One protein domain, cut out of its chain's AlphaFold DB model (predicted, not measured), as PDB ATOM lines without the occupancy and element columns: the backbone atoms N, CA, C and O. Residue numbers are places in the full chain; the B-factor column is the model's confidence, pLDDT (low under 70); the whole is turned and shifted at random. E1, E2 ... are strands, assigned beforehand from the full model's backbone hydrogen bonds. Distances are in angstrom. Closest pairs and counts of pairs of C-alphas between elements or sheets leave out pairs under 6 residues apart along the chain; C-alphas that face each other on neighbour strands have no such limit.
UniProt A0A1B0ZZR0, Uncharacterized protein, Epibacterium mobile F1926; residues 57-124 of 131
ATOM      1  N   VAL A  57     258.988  93.859 167.182       78.81
ATOM      2  CA  VAL A  57     260.343  94.401 167.305       78.81
ATOM      3  C   VAL A  57     260.927  93.846 168.594       78.81
ATOM      4  O   VAL A  57     260.348  94.035 169.661       78.81
ATOM      5  N   ARG A  58     262.068  93.167 168.498       80.75
ATOM      6  CA  ARG A  58     262.824  92.709 169.665       80.75
ATOM      7  C   ARG A  58     263.978  93.662 169.914       80.75
ATOM      8  O   ARG A  58     264.727  93.960 168.986       80.75
ATOM      9  N   ILE A  59     264.106  94.108 171.156       82.75
ATOM     10  CA  ILE A  59     265.249  94.872 171.646       82.75
ATOM     11  C   ILE A  59     265.914  93.993 172.701       82.75
ATOM     12  O   ILE A  59     265.293  93.680 173.716       82.75
ATOM     13  N   ASP A  60     267.134  93.548 172.431       84.38
ATOM     14  CA  ASP A  60     267.925  92.714 173.333       84.38
ATOM     15  C   ASP A  60     269.385  93.196 173.382       84.38
ATOM     16  O   ASP A  60     269.749  94.208 172.784       84.38
ATOM     17  N   GLU A  61     270.237  92.478 174.113       84.31
ATOM     18  CA  GLU A  61     271.667  92.801 174.244       84.31
ATOM     19  C   GLU A  61     272.432  92.742 172.908       84.31
ATOM     20  O   GLU A  61     273.496  93.353 172.766       84.31
ATOM     21  N   ARG A  62     271.903  92.019 171.913       84.00
ATOM     22  CA  ARG A  62     272.504  91.888 170.578       84.00
ATOM     23  C   ARG A  62     272.113  93.049 169.674       84.00
ATOM     24  O   ARG A  62     272.837  93.316 168.723       84.00
ATOM     25  N   GLY A  63     271.012  93.742 169.967       86.69
ATOM     26  CA  GLY A  63     270.583  94.948 169.267       86.69
ATOM     27  C   GLY A  63     269.078  94.992 169.020       86.69
ATOM     28  O   GLY A  63     268.275  94.576 169.856       86.69
ATOM     29  N   VAL A  64     268.683  95.526 167.864       85.19
ATOM     30  CA  VAL A  64     267.273  95.700 167.487       85.19
ATOM     31  C   VAL A  64     266.945  94.860 166.264       85.19
ATOM     32  O   VAL A  64     267.576  94.986 165.218       85.19
ATOM     33  N   SER A  65     265.929  94.009 166.391       85.69
ATOM     34  CA  SER A  65     265.503  93.082 165.340       85.69
ATOM     35  C   SER A  65     264.037  93.274 164.974       85.69
ATOM     36  O   SER A  65     263.174  93.329 165.849       85.69
ATOM     37  N   ILE A  66     263.740  93.304 163.675       82.06
ATOM     38  CA  ILE A  66     262.385  93.451 163.133       82.06
ATOM     39  C   ILE A  66     261.958  92.130 162.490       82.06
ATOM     40  O   ILE A  66     262.426  91.753 161.411       82.06
ATOM     41  N   MET A  67     261.036  91.424 163.141       77.19
ATOM     42  CA  MET A  67     260.604  90.094 162.713       77.19
ATOM     43  C   MET A  67     259.328  90.158 161.857       77.19
ATOM     44  O   MET A  67     258.407  90.916 162.181       77.19
ATOM     45  N   PRO A  68     259.207  89.337 160.792       68.56
ATOM     46  CA  PRO A  68     260.160  88.357 160.249       68.56
ATOM     47  C   PRO A  68     261.060  88.914 159.125       68.56
ATOM     48  O   PRO A  68     261.620  88.145 158.351       68.56
ATOM     49  N   PHE A  69     261.156  90.233 158.962       69.00
ATOM     50  CA  PHE A  69     261.767  90.840 157.770       69.00
ATOM     51  C   PHE A  69     263.296  90.793 157.747       69.00
ATOM     52  O   PHE A  69     263.888  91.185 156.746       69.00
ATOM     53  N   GLY A  70     263.926  90.302 158.817       69.44
ATOM     54  CA  GLY A  70     265.370  90.083 158.865       69.44
ATOM     55  C   GLY A  70     266.185  91.371 158.965       69.44
ATOM     56  O   GLY A  70     267.380  91.342 158.705       69.44
ATOM     57  N   VAL A  71     265.561  92.494 159.341       78.25
ATOM     58  CA  VAL A  71     266.310  93.705 159.695       78.25
ATOM     59  C   VAL A  71     266.855  93.498 161.100       78.25
ATOM     60  O   VAL A  71     266.077  93.371 162.048       78.25
ATOM     61  N   HIS A  72     268.175  93.440 161.208       85.69
ATOM     62  CA  HIS A  72     268.908  93.361 162.461       85.69
ATOM     63  C   HIS A  72     269.922  94.501 162.481       85.69
ATOM     64  O   HIS A  72     270.698  94.641 161.540       85.69
ATOM     65  N   ILE A  73     269.859  95.330 163.517       85.81
ATOM     66  CA  ILE A  73     270.821  96.397 163.785       85.81
ATOM     67  C   ILE A  73     271.558  95.980 165.045       85.81
ATOM     68  O   ILE A  73     270.920  95.794 166.086       85.81
ATOM     69  N   GLU A  74     272.871  95.807 164.946       88.12
ATOM     70  CA  GLU A  74     273.664  95.299 166.062       88.12
ATOM     71  C   GLU A  74     273.805  96.351 167.168       88.12
ATOM     72  O   GLU A  74     273.871  97.552 166.908       88.12
ATOM     73  N   SER A  75     273.889  95.916 168.427       88.50
ATOM     74  CA  SER A  75     273.961  96.819 169.582       88.50
ATOM     75  C   SER A  75     275.173  97.748 169.537       88.50
ATOM     76  O   SER A  75     275.073  98.903 169.938       88.50
ATOM     77  N   HIS A  76     276.294  97.286 168.979       90.50
ATOM     78  CA  HIS A  76     277.505  98.090 168.820       90.50
ATOM     79  C   HIS A  76     277.368  99.205 167.763       90.50
ATOM     80  O   HIS A  76     278.187 100.125 167.725       90.50
ATOM     81  N   GLU A  77     276.346  99.147 166.908       88.94
ATOM     82  CA  GLU A  77     276.034 100.182 165.921       88.94
ATOM     83  C   GLU A  77     275.085 101.245 166.490       88.94
ATOM     84  O   GLU A  77     274.893 102.279 165.853       88.94
ATOM     85  N   ILE A  78     274.502 101.020 167.672       90.00
ATOM     86  CA  ILE A  78     273.474 101.870 168.278       90.00
ATOM     87  C   ILE A  78     274.106 102.773 169.345       90.00
ATOM     88  O   ILE A  78     274.660 102.314 170.338       90.00
ATOM     89  N   GLU A  79     273.991 104.082 169.143       92.38
ATOM     90  CA  GLU A  79     274.399 105.125 170.088       92.38
ATOM     91  C   GLU A  79     273.305 105.391 171.133       92.38
ATOM     92  O   GLU A  79     273.588 105.549 172.317       92.38
ATOM     93  N   GLU A  80     272.042 105.460 170.702       90.38
ATOM     94  CA  GLU A  80     270.915 105.821 171.565       90.38
ATOM     95  C   GLU A  80     269.623 105.158 171.077       90.38
ATOM     96  O   GLU A  80     269.386 105.053 169.871       90.38
ATOM     97  N   VAL A  81     268.764 104.761 172.019       87.88
ATOM     98  CA  VAL A  81     267.417 104.241 171.749       87.88
ATOM     99  C   VAL A  81     266.396 105.117 172.463       87.88
ATOM    100  O   VAL A  81     266.450 105.273 173.682       87.88
ATOM    101  N   ARG A  82     265.436 105.663 171.715       88.06
ATOM    102  CA  ARG A  82     264.288 106.395 172.261       88.06
ATOM    103  C   ARG A  82     263.002 105.707 171.860       88.06
ATOM    104  O   ARG A  82     262.751 105.495 170.680       88.06
ATOM    105  N   GLN A  83     262.165 105.398 172.838       84.56
ATOM    106  CA  GLN A  83     260.857 104.810 172.598       84.56
ATOM    107  C   GLN A  83     259.772 105.814 172.975       84.56
ATOM    108  O   GLN A  83     259.759 106.346 174.083       84.56
ATOM    109  N   ASN A  84     258.853 106.062 172.047       80.94
ATOM    110  CA  ASN A  84     257.674 106.877 172.281       80.94
ATOM    111  C   ASN A  84     256.435 106.041 171.963       80.94
ATOM    112  O   ASN A  84     256.232 105.631 170.822       80.94
ATOM    113  N   VAL A  85     255.630 105.751 172.982       72.56
ATOM    114  CA  VAL A  85     254.397 104.973 172.846       72.56
ATOM    115  C   VAL A  85     253.224 105.877 173.177       72.56
ATOM    116  O   VAL A  85     253.156 106.459 174.258       72.56
ATOM    117  N   ASN A  86     252.287 105.997 172.244       72.38
ATOM    118  CA  ASN A  86     251.051 106.732 172.466       72.38
ATOM    119  C   ASN A  86     250.005 105.823 173.145       72.38
ATOM    120  O   ASN A  86     249.958 104.618 172.894       72.38
ATOM    121  N   TYR A  87     249.088 106.415 173.917       57.53
ATOM    122  CA  TYR A  87     247.924 105.771 174.552       57.53
ATOM    123  C   TYR A  87     247.068 104.919 173.591       57.53
ATOM    124  O   TYR A  87     246.348 104.021 174.022       57.53
ATOM    125  N   ALA A  88     247.145 105.174 172.280       57.69
ATOM    126  CA  ALA A  88     246.459 104.400 171.243       57.69
ATOM    127  C   ALA A  88     247.138 103.055 170.882       57.69
ATOM    128  O   ALA A  88     246.638 102.351 170.003       57.69
ATOM    129  N   GLY A  89     248.265 102.702 171.512       59.88
ATOM    130  CA  GLY A  89     249.052 101.502 171.195       59.88
ATOM    131  C   GLY A  89     249.901 101.635 169.925       59.88
ATOM    132  O   GLY A  89     250.494 100.664 169.475       59.88
ATOM    133  N   ALA A  90     249.964 102.827 169.326       70.50
ATOM    134  CA  ALA A  90     250.931 103.141 168.281       70.50
ATOM    135  C   ALA A  90     252.241 103.599 168.934       70.50
ATOM    136  O   ALA A  90     252.216 104.497 169.779       70.50
ATOM    137  N   GLY A  91     253.357 102.994 168.536       74.38
ATOM    138  CA  GLY A  91     254.681 103.276 169.073       74.38
ATOM    139  C   GLY A  91     255.695 103.591 167.980       74.38
ATOM    140  O   GLY A  91     255.599 103.113 166.847       74.38
ATOM    141  N   THR A  92     256.678 104.411 168.329       82.31
ATOM    142  CA  THR A  92     257.867 104.664 167.522       82.31
ATOM    143  C   THR A  92     259.110 104.380 168.353       82.31
ATOM    144  O   THR A  92     259.224 104.843 169.487       82.31
ATOM    145  N   ILE A  93     260.042 103.622 167.785       85.44
ATOM    146  CA  ILE A  93     261.407 103.476 168.287       85.44
ATOM    147  C   ILE A  93     262.306 104.284 167.359       85.44
ATOM    148  O   ILE A  93     262.348 104.043 166.154       85.44
ATOM    149  N   GLU A  94     263.020 105.244 167.920       87.56
ATOM    150  CA  GLU A  94     264.082 105.970 167.243       87.56
ATOM    151  C   GLU A  94     265.425 105.418 167.708       87.56
ATOM    152  O   GLU A  94     265.707 105.357 168.906       87.56
ATOM    153  N   LEU A  95     266.248 105.012 166.748       89.94
ATOM    154  CA  LEU A  95     267.615 104.569 166.967       89.94
ATOM    155  C   LEU A  95     268.551 105.621 166.397       89.94
ATOM    156  O   LEU A  95     268.449 105.977 165.221       89.94
ATOM    157  N   LYS A  96     269.485 106.090 167.212       91.69
ATOM    158  CA  LYS A  96     270.635 106.853 166.741       91.69
ATOM    159  C   LYS A  96     271.783 105.877 166.547       91.69
ATOM    160  O   LYS A  96     272.112 105.142 167.470       91.69
ATOM    161  N   LEU A  97     272.368 105.849 165.359       90.75
ATOM    162  CA  LEU A  97     273.417 104.915 164.971       90.75
ATOM    163  C   LEU A  97     274.791 105.583 164.957       90.75
ATOM    164  O   LEU A  97     274.910 106.787 164.720       90.75
ATOM    165  N   ASN A  98     275.845 104.798 165.145       91.12
ATOM    166  CA  ASN A  98     277.243 105.230 165.073       91.12
ATOM    167  C   ASN A  98     277.662 105.622 163.645       91.12
ATOM    168  O   ASN A  98     278.422 106.573 163.456       91.12
ATOM    169  N   SER A  99     277.095 104.956 162.639       87.12
ATOM    170  CA  SER A  99     277.371 105.151 161.208       87.12
ATOM    171  C   SER A  99     276.123 105.608 160.444       87.12
ATOM    172  O   SER A  99     275.002 105.569 160.950       87.12
ATOM    173  N   TYR A 100     276.316 106.053 159.200       85.31
ATOM    174  CA  TYR A 100     275.215 106.284 158.267       85.31
ATOM    175  C   TYR A 100     274.706 104.948 157.723       85.31
ATOM    176  O   TYR A 100     275.486 104.190 157.153       85.31
ATOM    177  N   TYR A 101     273.400 104.705 157.832       77.19
ATOM    178  CA  TYR A 101     272.747 103.537 157.239       77.19
ATOM    179  C   TYR A 101     271.617 103.983 156.328       77.19
ATOM    180  O   TYR A 101     270.949 104.987 156.583       77.19
ATOM    181  N   TRP A 102     271.387 103.202 155.276       73.00
ATOM    182  CA  TRP A 102     270.225 103.324 154.405       73.00
ATOM    183  C   TRP A 102     269.350 102.087 154.570       73.00
ATOM    184  O   TRP A 102     269.647 101.015 154.052       73.00
ATOM    185  N   ILE A 103     268.268 102.258 155.318       74.25
ATOM    186  CA  ILE A 103     267.235 101.270 155.577       74.25
ATOM    187  C   ILE A 103     265.963 101.842 154.970       74.25
ATOM    188  O   ILE A 103     265.519 102.928 155.341       74.25
ATOM    189  N   PHE A 104     265.385 101.119 154.017       68.62
ATOM    190  CA  PHE A 104     264.127 101.507 153.393       68.62
ATOM    191  C   PHE A 104     263.142 100.342 153.455       68.62
ATOM    192  O   PHE A 104     262.979  99.580 152.503       68.62
ATOM    193  N   TYR A 105     262.499 100.198 154.612       69.62
ATOM    194  CA  TYR A 105     261.439  99.229 154.854       69.62
ATOM    195  C   TYR A 105     260.155  99.942 155.306       69.62
ATOM    196  O   TYR A 105     260.217 100.948 156.007       69.62
ATOM    197  N   PRO A 106     258.957  99.420 154.981       65.50
ATOM    198  CA  PRO A 106     257.694 100.101 155.293       65.50
ATOM    199  C   PRO A 106     257.449 100.441 156.770       65.50
ATOM    200  O   PRO A 106     256.634 101.307 157.076       65.50
ATOM    201  N   VAL A 107     258.130  99.747 157.685       70.56
ATOM    202  CA  VAL A 107     258.031  99.954 159.140       70.56
ATOM    203  C   VAL A 107     259.300 100.532 159.746       70.56
ATOM    204  O   VAL A 107     259.289 100.895 160.913       70.56
ATOM    205  N   ALA A 108     260.380 100.611 158.970       77.44
ATOM    206  CA  ALA A 108     261.682 101.069 159.412       77.44
ATOM    207  C   ALA A 108     262.359 101.823 158.281       77.44
ATOM    208  O   ALA A 108     262.686 101.254 157.241       77.44
ATOM    209  N   TRP A 109     262.581 103.106 158.496       79.19
ATOM    210  CA  TRP A 109     263.275 103.946 157.540       79.19
ATOM    211  C   TRP A 109     264.414 104.654 158.249       79.19
ATOM    212  O   TRP A 109     264.303 104.984 159.431       79.19
ATOM    213  N   SER A 110     265.518 104.862 157.542       80.00
ATOM    214  CA  SER A 110     266.627 105.650 158.055       80.00
ATOM    215  C   SER A 110     266.856 106.893 157.214       80.00
ATOM    216  O   SER A 110     266.767 106.875 155.987       80.00
ATOM    217  N   TRP A 111     267.178 107.984 157.902       75.38
ATOM    218  CA  TRP A 111     267.703 109.196 157.297       75.38
ATOM    219  C   TRP A 111     269.037 109.519 157.961       75.38
ATOM    220  O   TRP A 111     269.120 110.091 159.049       75.38
ATOM    221  N   GLY A 112     270.112 109.098 157.302       86.81
ATOM    222  CA  GLY A 112     271.465 109.261 157.802       86.81
ATOM    223  C   GLY A 112     271.779 108.355 158.991       86.81
ATOM    224  O   GLY A 112     271.858 107.140 158.835       86.81
ATOM    225  N   ARG A 113     272.002 108.953 160.167       88.25
ATOM    226  CA  ARG A 113     272.329 108.232 161.411       88.25
ATOM    227  C   ARG A 113     271.101 107.904 162.257       88.25
ATOM    228  O   ARG A 113     271.241 107.266 163.289       88.25
ATOM    229  N   THR A 114     269.914 108.348 161.856       89.06
ATOM    230  CA  THR A 114     268.684 108.094 162.609       89.06
ATOM    231  C   THR A 114     267.840 107.065 161.877       89.06
ATOM    232  O   THR A 114     267.546 107.243 160.695       89.06
ATOM    233  N   VAL A 115     267.434 106.009 162.581       86.44
ATOM    234  CA  VAL A 115     266.447 105.028 162.119       86.44
ATOM    235  C   VAL A 115     265.175 105.211 162.922       86.44
ATOM    236  O   VAL A 115     265.203 105.182 164.147       86.44
ATOM    237  N   THR A 116     264.050 105.345 162.238       86.06
ATOM    238  CA  THR A 116     262.739 105.397 162.873       86.06
ATOM    239  C   THR A 116     261.971 104.134 162.523       86.06
ATOM    240  O   THR A 116     261.649 103.877 161.360       86.06
ATOM    241  N   ILE A 117     261.653 103.354 163.551       84.25
ATOM    242  CA  ILE A 117     260.845 102.146 163.468       84.25
ATOM    243  C   ILE A 117     259.460 102.472 164.018       84.25
ATOM    244  O   ILE A 117     259.310 102.828 165.182       84.25
ATOM    245  N   SER A 118     258.435 102.367 163.181       79.94
ATOM    246  CA  SER A 118     257.042 102.594 163.573       79.94
ATOM    247  C   SER A 118     256.313 101.268 163.700       79.94
ATOM    248  O   SER A 118     256.347 100.450 162.785       79.94
ATOM    249  N   PHE A 119     255.593 101.076 164.797       74.00
ATOM    250  CA  PHE A 119     254.801  99.877 165.048       74.00
ATOM    251  C   PHE A 119     253.474 100.231 165.722       74.00
ATOM    252  O   PHE A 119     253.233 101.358 166.156       74.00
ATOM    253  N   ASN A 120     252.549  99.279 165.727       69.94
ATOM    254  CA  ASN A 120     251.281  99.420 166.423       69.94
ATOM    255  C   ASN A 120     251.004  98.123 167.173       69.94
ATOM    256  O   ASN A 120     250.658  97.123 166.547       69.94
ATOM    257  N   ASP A 121     251.129  98.167 168.494       60.22
ATOM    258  CA  ASP A 121     250.954  97.033 169.399       60.22
ATOM    259  C   ASP A 121     249.553  96.416 169.295       60.22
ATOM    260  O   ASP A 121     249.383  95.223 169.519       60.22
ATOM    261  N   ARG A 122     248.534  97.175 168.861       53.19
ATOM    262  CA  ARG A 122     247.189  96.623 168.609       53.19
ATOM    263  C   ARG A 122     247.069  95.873 167.284       53.19
ATOM    264  O   ARG A 122     246.209  95.010 167.169       53.19
ATOM    265  N   LEU A 123     247.906  96.184 166.292       49.84
ATOM    266  CA  LEU A 123     248.046  95.358 165.082       49.84
ATOM    267  C   LEU A 123     248.958  94.145 165.325       49.84
ATOM    268  O   LEU A 123     248.940  93.215 164.524       49.84
ATOM    269  N   LEU A 124     249.716  94.161 166.427       47.31
ATOM    270  CA  LEU A 124     250.505  93.045 166.947       47.31
ATOM    271  C   LEU A 124     249.733  92.157 167.932       47.31
ATOM    272  O   LEU A 124     250.276  91.152 168.389       47.31
TER     273      LEU A 124
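What this domain is: This is residues 57 to 124 of the 131 residues of an uncharacterized protein of Epibacterium mobile F1926 (UniProt A0A1B0ZZR0). Two antiparallel sheets lie partly face to face as a loose sandwich: a small sheet, E1 E2 E3, covers part of one face of a longer, twisted sheet, E4 E5 E7 E6, with its strands set slantwise to the long ones. The printed part has 68 residues with no named helix and seven named strands, E1 to E7 in chain order, and the class is all strand. It is compact, with a radius of gyration of the C-alphas of 11.4 A, and rounded, spanning 32 by 23 by 21 A.

How they stand to each other: Start at E1, residues 57 to 60, E2, residues 63 to 67, and E3, residues 71 to 74: they form a meander, each strand the antiparallel neighbour of the one before. Find N 58 and O 65 at 2.9 A, then N 66 and O 71 at 2.8 A. E4, residues 78 to 85, and E3 meet only through their link. E4 and E5, residues 90 to 97, form a hairpin, with N 82 and O 94 2.8 A apart. E7, residues 114 to 120, is antiparallel to E5, with N 93 and O 117 at 2.8 A, and makes a hairpin with edge strand E6, residues 108 to 111, where N 116 and O 109 are 2.8 A apart. Between the sheets, the closest C-alphas of E2 and E4, Gly 63 and Ile 78, are 7.6 A apart; E1 and E7 are only just apart, at 8.1 A.

Where its parts are: Find C-alpha 57 at (260.343, 94.401, 167.305), where E1 begins, 9.8 A long; E2 measures 12.9 A and E3 9.9 A. E4 starts at (273.474, 101.870, 168.278) and runs 19.9 A, E5 22.8 A, E6 10.3 A, and E7 19.8 A to C-alpha 120 at (251.281, 99.420, 166.423).

The domain as a whole: The C-alphas of Ala 88 and Ser 99, the two farthest apart, are 32.5 A apart. The printed part has no cut and no long link. Look for pLDDT under 70 at residues 68 to 70, 87 to 89, 104 to 106 and 120 to 124.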